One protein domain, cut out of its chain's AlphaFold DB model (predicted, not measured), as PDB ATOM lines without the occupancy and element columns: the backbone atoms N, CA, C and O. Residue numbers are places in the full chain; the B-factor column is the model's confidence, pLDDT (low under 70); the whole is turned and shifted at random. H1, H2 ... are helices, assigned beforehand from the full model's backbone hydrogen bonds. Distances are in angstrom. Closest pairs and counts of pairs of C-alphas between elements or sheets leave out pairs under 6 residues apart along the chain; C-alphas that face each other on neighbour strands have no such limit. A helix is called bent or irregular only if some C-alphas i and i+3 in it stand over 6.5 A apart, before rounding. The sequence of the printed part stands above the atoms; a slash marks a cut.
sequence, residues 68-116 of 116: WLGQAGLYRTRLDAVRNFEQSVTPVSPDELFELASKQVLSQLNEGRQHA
ATOM      1  N   TRP A  68     -46.764 -32.131 -40.992       56.38
ATOM      2  CA  TRP A  68     -45.841 -33.260 -40.848       56.38
ATOM      3  C   TRP A  68     -44.984 -33.224 -39.581       56.38
ATOM      4  O   TRP A  68     -44.703 -34.269 -39.000       56.38
ATOM      5  N   LEU A  69     -44.546 -32.037 -39.156       64.38
ATOM      6  CA  LEU A  69     -43.621 -31.881 -38.031       64.38
ATOM      7  C   LEU A  69     -44.318 -31.398 -36.750       64.38
ATOM      8  O   LEU A  69     -43.728 -31.425 -35.667       64.38
ATOM      9  N   GLY A  70     -45.558 -30.913 -36.845       68.81
ATOM     10  CA  GLY A  70     -46.171 -30.115 -35.787       68.81
ATOM     11  C   GLY A  70     -45.413 -28.800 -35.537       68.81
ATOM     12  O   GLY A  70     -44.366 -28.514 -36.122       68.81
ATOM     13  N   GLN A  71     -45.918 -27.983 -34.609       69.62
ATOM     14  CA  GLN A  71     -45.221 -26.758 -34.180       69.62
ATOM     15  C   GLN A  71     -43.869 -27.066 -33.515       69.62
ATOM     16  O   GLN A  71     -42.875 -26.388 -33.770       69.62
ATOM     17  N   ALA A  72     -43.810 -28.122 -32.698       70.56
ATOM     18  CA  ALA A  72     -42.593 -28.515 -31.992       70.56
ATOM     19  C   ALA A  72     -41.506 -29.057 -32.936       70.56
ATOM     20  O   ALA A  72     -40.334 -28.719 -32.771       70.56
ATOM     21  N   GLY A  73     -41.874 -29.860 -33.942       75.06
ATOM     22  CA  GLY A  73     -40.908 -30.364 -34.918       75.06
ATOM     23  C   GLY A  73     -40.384 -29.254 -35.825       75.06
ATOM     24  O   GLY A  73     -39.184 -29.203 -36.062       75.06
ATOM     25  N   LEU A  74     -41.227 -28.294 -36.226       77.69
ATOM     26  CA  LEU A  74     -40.764 -27.102 -36.945       77.69
ATOM     27  C   LEU A  74     -39.778 -26.265 -36.132       77.69
ATOM     28  O   LEU A  74     -38.762 -25.823 -36.669       77.69
ATOM     29  N   TYR A  75     -40.072 -26.038 -34.849       81.06
ATOM     30  CA  TYR A  75     -39.151 -25.337 -33.958       81.06
ATOM     31  C   TYR A  75     -37.810 -26.069 -33.875       81.06
ATOM     32  O   TYR A  75     -36.766 -25.440 -34.014       81.06
ATOM     33  N   ARG A  76     -37.836 -27.396 -33.721       79.06
ATOM     34  CA  ARG A  76     -36.626 -28.216 -33.636       79.06
ATOM     35  C   ARG A  76     -35.808 -28.186 -34.929       79.06
ATOM     36  O   ARG A  76     -34.622 -27.907 -34.854       79.06
ATOM     37  N   THR A  77     -36.432 -28.361 -36.096       80.62
ATOM     38  CA  THR A  77     -35.739 -28.272 -37.395       80.62
ATOM     39  C   THR A  77     -35.097 -26.903 -37.601       80.62
ATOM     40  O   THR A  77     -33.941 -26.826 -37.997       80.62
ATOM     41  N   ARG A  78     -35.815 -25.813 -37.298       83.19
ATOM     42  CA  ARG A  78     -35.251 -24.456 -37.402       83.19
ATOM     43  C   ARG A  78     -34.118 -24.230 -36.406       83.19
ATOM     44  O   ARG A  78     -33.120 -23.617 -36.757       83.19
ATOM     45  N   LEU A  79     -34.260 -24.718 -35.173       84.12
ATOM     46  CA  LEU A  79     -33.213 -24.614 -34.160       84.12
ATOM     47  C   LEU A  79     -31.952 -25.378 -34.580       84.12
ATOM     48  O   LEU A  79     -30.855 -24.849 -34.424       84.12
ATOM     49  N   ASP A  80     -32.103 -26.583 -35.126       84.06
ATOM     50  CA  ASP A  80     -30.989 -27.391 -35.622       84.06
ATOM     51  C   ASP A  80     -30.320 -26.719 -36.833       84.06
ATOM     52  O   ASP A  80     -29.099 -26.597 -36.856       84.06
ATOM     53  N   ALA A  81     -31.095 -26.165 -37.772       83.88
ATOM     54  CA  ALA A  81     -30.558 -25.414 -38.911       83.88
ATOM     55  C   ALA A  81     -29.780 -24.156 -38.481       83.88
ATOM     56  O   ALA A  81     -28.717 -23.862 -39.026       83.88
ATOM     57  N   VAL A  82     -30.264 -23.430 -37.466       82.56
ATOM     58  CA  VAL A  82     -29.534 -22.292 -36.882       82.56
ATOM     59  C   VAL A  82     -28.255 -22.757 -36.182       82.56
ATOM     60  O   VAL A  82     -27.207 -22.138 -36.346       82.56
ATOM     61  N   ARG A  83     -28.308 -23.856 -35.418       78.31
ATOM     62  CA  ARG A  83     -27.139 -24.420 -34.717       78.31
ATOM     63  C   ARG A  83     -26.061 -24.925 -35.670       78.31
ATOM     64  O   ARG A  83     -24.883 -24.798 -35.353       78.31
ATOM     65  N   ASN A  84     -26.466 -25.470 -36.810       81.12
ATOM     66  CA  ASN A  84     -25.568 -25.998 -37.832       81.12
ATOM     67  C   ASN A  84     -25.139 -24.936 -38.854       81.12
ATOM     68  O   ASN A  84     -24.496 -25.275 -39.840       81.12
ATOM     69  N   PHE A  85     -25.490 -23.664 -38.633       74.12
ATOM     70  CA  PHE A  85     -25.198 -22.542 -39.532       74.12
ATOM     71  C   PHE A  85     -25.795 -22.674 -40.946       74.12
ATOM     72  O   PHE A  85     -25.459 -21.890 -41.831       74.12
ATOM     73  N   GLU A  86     -26.727 -23.606 -41.159       81.94
ATOM     74  CA  GLU A  86     -27.494 -23.726 -42.406       81.94
ATOM     75  C   GLU A  86     -28.499 -22.575 -42.557       81.94
ATOM     76  O   GLU A  86     -28.862 -22.202 -43.672       81.94
ATOM     77  N   GLN A  87     -28.949 -21.993 -41.439       83.19
ATOM     78  CA  GLN A  87     -29.882 -20.871 -41.423       83.19
ATOM     79  C   GLN A  87     -29.338 -19.687 -40.610       83.19
ATOM     80  O   GLN A  87     -28.990 -19.826 -39.439       83.19
ATOM     81  N   SER A  88     -29.341 -18.492 -41.212       81.31
ATOM     82  CA  SER A  88     -29.028 -17.236 -40.516       81.31
ATOM     83  C   SER A  88     -30.248 -16.684 -39.770       81.31
ATOM     84  O   SER A  88     -31.366 -16.687 -40.288       81.31
ATOM     85  N   VAL A  89     -30.026 -16.171 -38.558       82.81
ATOM     86  CA  VAL A  89     -31.038 -15.451 -37.758       82.81
ATOM     87  C   VAL A  89     -31.101 -13.957 -38.076       82.81
ATOM     88  O   VAL A  89     -32.095 -13.306 -37.765       82.81
ATOM     89  N   THR A  90     -30.064 -13.412 -38.709       86.62
ATOM     90  CA  THR A  90     -30.028 -12.025 -39.180       86.62
ATOM     91  C   THR A  90     -30.170 -11.981 -40.699       86.62
ATOM     92  O   THR A  90     -29.666 -12.883 -41.381       86.62
ATOM     93  N   PRO A  91     -30.825 -10.947 -41.257       83.50
ATOM     94  CA  PRO A  91     -30.791 -10.710 -42.693       83.50
ATOM     95  C   PRO A  91     -29.341 -10.660 -43.176       83.50
ATOM     96  O   PRO A  91     -28.498 -10.048 -42.525       83.50
ATOM     97  N   VAL A  92     -29.078 -11.312 -44.302       88.31
ATOM     98  CA  VAL A  92     -27.793 -11.262 -45.003       88.31
ATOM     99  C   VAL A  92     -27.978 -10.473 -46.285       88.31
ATOM    100  O   VAL A  92     -28.979 -10.626 -46.991       88.31
ATOM    101  N   SER A  93     -27.017  -9.606 -46.567       92.25
ATOM    102  CA  SER A  93     -26.920  -8.924 -47.850       92.25
ATOM    103  C   SER A  93     -26.559  -9.914 -48.970       92.25
ATOM    104  O   SER A  93     -26.058 -11.012 -48.701       92.25
ATOM    105  N   PRO A  94     -26.786  -9.550 -50.245       91.06
ATOM    106  CA  PRO A  94     -26.370 -10.383 -51.371       91.06
ATOM    107  C   PRO A  94     -24.869 -10.696 -51.363       91.06
ATOM    108  O   PRO A  94     -24.489 -11.841 -51.590       91.06
ATOM    109  N   ASP A  95     -24.023  -9.716 -51.045       93.62
ATOM    110  CA  ASP A  95     -22.566  -9.897 -51.016       93.62
ATOM    111  C   ASP A  95     -22.146 -10.888 -49.920       93.62
ATOM    112  O   ASP A  95     -21.366 -11.809 -50.164       93.62
ATOM    113  N   GLU A  96     -22.738 -10.776 -48.728       88.06
ATOM    114  CA  GLU A  96     -22.516 -11.734 -47.640       88.06
ATOM    115  C   GLU A  96     -22.983 -13.145 -48.009       88.06
ATOM    116  O   GLU A  96     -22.336 -14.122 -47.635       88.06
ATOM    117  N   LEU A  97     -24.073 -13.272 -48.773       86.44
ATOM    118  CA  LEU A  97     -24.548 -14.566 -49.257       86.44
ATOM    119  C   LEU A  97     -23.526 -15.224 -50.195       86.44
ATOM    120  O   LEU A  97     -23.250 -16.416 -50.045       86.44
ATOM    121  N   PHE A  98     -22.942 -14.467 -51.131       91.38
ATOM    122  CA  PHE A  98     -21.902 -14.984 -52.028       91.38
ATOM    123  C   PHE A  98     -20.648 -15.414 -51.264       91.38
ATOM    124  O   PHE A  98     -20.083 -16.474 -51.551       91.38
ATOM    125  N   GLU A  99     -20.239 -14.641 -50.260       89.62
ATOM    126  CA  GLU A  99     -19.110 -14.985 -49.392       89.62
ATOM    127  C   GLU A  99     -19.364 -16.262 -48.583       89.62
ATOM    128  O   GLU A  99     -18.506 -17.147 -48.516       89.62
ATOM    129  N   LEU A 100     -20.552 -16.403 -47.991       84.88
ATOM    130  CA  LEU A 100     -20.936 -17.602 -47.245       84.88
ATOM    131  C   LEU A 100     -20.991 -18.839 -48.149       84.88
ATOM    132  O   LEU A 100     -20.439 -19.881 -47.793       84.88
ATOM    133  N   ALA A 101     -21.583 -18.716 -49.339       85.25
ATOM    134  CA  ALA A 101     -21.625 -19.799 -50.318       85.25
ATOM    135  C   ALA A 101     -20.213 -20.217 -50.758       85.25
ATOM    136  O   ALA A 101     -19.903 -21.408 -50.819       85.25
ATOM    137  N   SER A 102     -19.330 -19.244 -51.000       90.00
ATOM    138  CA  SER A 102     -17.941 -19.501 -51.393       90.00
ATOM    139  C   SER A 102     -17.169 -20.231 -50.292       90.00
ATOM    140  O   SER A 102     -16.480 -21.215 -50.566       90.00
ATOM    141  N   LYS A 103     -17.331 -19.816 -49.028       85.25
ATOM    142  CA  LYS A 103     -16.740 -20.499 -47.864       85.25
ATOM    143  C   LYS A 103     -17.235 -21.938 -47.722       85.25
ATOM    144  O   LYS A 103     -16.422 -22.823 -47.463       85.25
ATOM    145  N   GLN A 104     -18.528 -22.181 -47.938       83.62
ATOM    146  CA  GLN A 104     -19.110 -23.523 -47.871       83.62
ATOM    147  C   GLN A 104     -18.487 -24.465 -48.909       83.62
ATOM    148  O   GLN A 104     -18.072 -25.574 -48.571       83.62
ATOM    149  N   VAL A 105     -18.366 -24.010 -50.160       86.44
ATOM    150  CA  VAL A 105     -17.734 -24.789 -51.237       86.44
ATOM    151  C   VAL A 105     -16.279 -25.118 -50.891       86.44
ATOM    152  O   VAL A 105     -15.840 -26.253 -51.062       86.44
ATOM    153  N   LEU A 106     -15.529 -24.149 -50.356       86.00
ATOM    154  CA  LEU A 106     -14.142 -24.366 -49.940       86.00
ATOM    155  C   LEU A 106     -14.019 -25.374 -48.788       86.00
ATOM    156  O   LEU A 106     -13.109 -26.202 -48.821       86.00
ATOM    157  N   SER A 107     -14.923 -25.344 -47.800       80.62
ATOM    158  CA  SER A 107     -14.941 -26.332 -46.704       80.62
ATOM    159  C   SER A 107     -15.125 -27.748 -47.242       80.62
ATOM    160  O   SER A 107     -14.319 -28.625 -46.948       80.62
ATOM    161  N   GLN A 108     -16.105 -27.946 -48.128       80.69
ATOM    162  CA  GLN A 108     -16.391 -29.250 -48.733       80.69
ATOM    163  C   GLN A 108     -15.211 -29.794 -49.548       80.69
ATOM    164  O   GLN A 108     -14.887 -30.980 -49.469       80.69
ATOM    165  N   LEU A 109     -14.531 -28.931 -50.312       86.50
ATOM    166  CA  LEU A 109     -13.326 -29.314 -51.055       86.50
ATOM    167  C   LEU A 109     -12.174 -29.715 -50.124       86.50
ATOM    168  O   LEU A 109     -11.411 -30.626 -50.447       86.50
ATOM    169  N   ASN A 110     -12.032 -29.040 -48.984       82.69
ATOM    170  CA  ASN A 110     -10.981 -29.331 -48.013       82.69
ATOM    171  C   ASN A 110     -11.262 -30.617 -47.227       82.69
ATOM    172  O   ASN A 110     -10.351 -31.424 -47.058       82.69
ATOM    173  N   GLU A 111     -12.505 -30.851 -46.809       78.25
ATOM    174  CA  GLU A 111     -12.934 -32.090 -46.146       78.25
ATOM    175  C   GLU A 111     -12.774 -33.303 -47.076       78.25
ATOM    176  O   GLU A 111     -12.201 -34.319 -46.687       78.25
ATOM    177  N   GLY A 112     -13.163 -33.175 -48.351       69.69
ATOM    178  CA  GLY A 112     -12.972 -34.232 -49.351       69.69
ATOM    179  C   GLY A 112     -11.501 -34.576 -49.623       69.69
ATOM    180  O   GLY A 112     -11.190 -35.713 -49.968       69.69
ATOM    181  N   ARG A 113     -10.580 -33.623 -49.426       62.06
ATOM    182  CA  ARG A 113      -9.125 -33.844 -49.531       62.06
ATOM    183  C   ARG A 113      -8.511 -34.511 -48.301       62.06
ATOM    184  O   ARG A 113      -7.440 -35.086 -48.424       62.06
ATOM    185  N   GLN A 114      -9.145 -34.416 -47.135       57.28
ATOM    186  CA  GLN A 114      -8.656 -35.034 -45.896       57.28
ATOM    187  C   GLN A 114      -9.065 -36.509 -45.762       57.28
ATOM    188  O   GLN A 114      -8.478 -37.236 -44.964       57.28
ATOM    189  N   HIS A 115     -10.053 -36.951 -46.542       53.28
ATOM    190  CA  HIS A 115     -10.554 -38.327 -46.562       53.28
ATOM    191  C   HIS A 115     -10.062 -39.161 -47.764       53.28
ATOM    192  O   HIS A 115     -10.553 -40.275 -47.953       53.28
ATOM    193  N   ALA A 116      -9.128 -38.632 -48.565       47.69
ATOM    194  CA  ALA A 116      -8.551 -39.276 -49.748       47.69
ATOM    195  C   ALA A 116      -7.106 -39.741 -49.519       47.69
ATOM    196  O   ALA A 116      -6.373 -39.053 -48.773       47.69
TER     197      ALA A 116
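AT A GLANCE: This is residues 68 to 116 of the 116 residues of the protein "Lar family restriction alleviation protein" of Pseudomonas putida (UniProt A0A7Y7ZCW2). A kinked helix, H1, and a longer helix, H2, form two arms of an open, flat shape, joined by a looping link, residues 84 to 93. The 49 printed residues hold these two named helices, H1 then H2, and no named strand; the class is all helix. The whole is only just loose, close to extended, with a radius of gyration of the C-alphas of 14.5 A and spans of 40 by 31 by 16 A.

HOW THE PARTS SIT: H1, residues 68 to 83, has a kink of 54 degrees near Tyr 75 and is irregular: C-alphas 68 and 71 are 9.3 A apart. A short link of 10 residues leads to H2, residues 94 to 114. H1 and H2 are apart, with no C-alpha of the one within 8 A of the other. Every O i to N i+4 pair is within hydrogen-bond range in H2, and 11 of 12 in H1.

IN THESE COORDINATES: H1 begins at C-alpha 68 (-45.841, -33.260, -40.848) and measures 21.6 A. H2 measures 30.8 A and ends at C-alpha 114 (-8.656, -35.034, -45.896).

THE WHOLE: The C-alphas farthest apart, Gln 71 and Ala 116, are 41.8 A apart. The printed part has no cut. Residues 68 to 71 and 112 to 116 have pLDDT under 70.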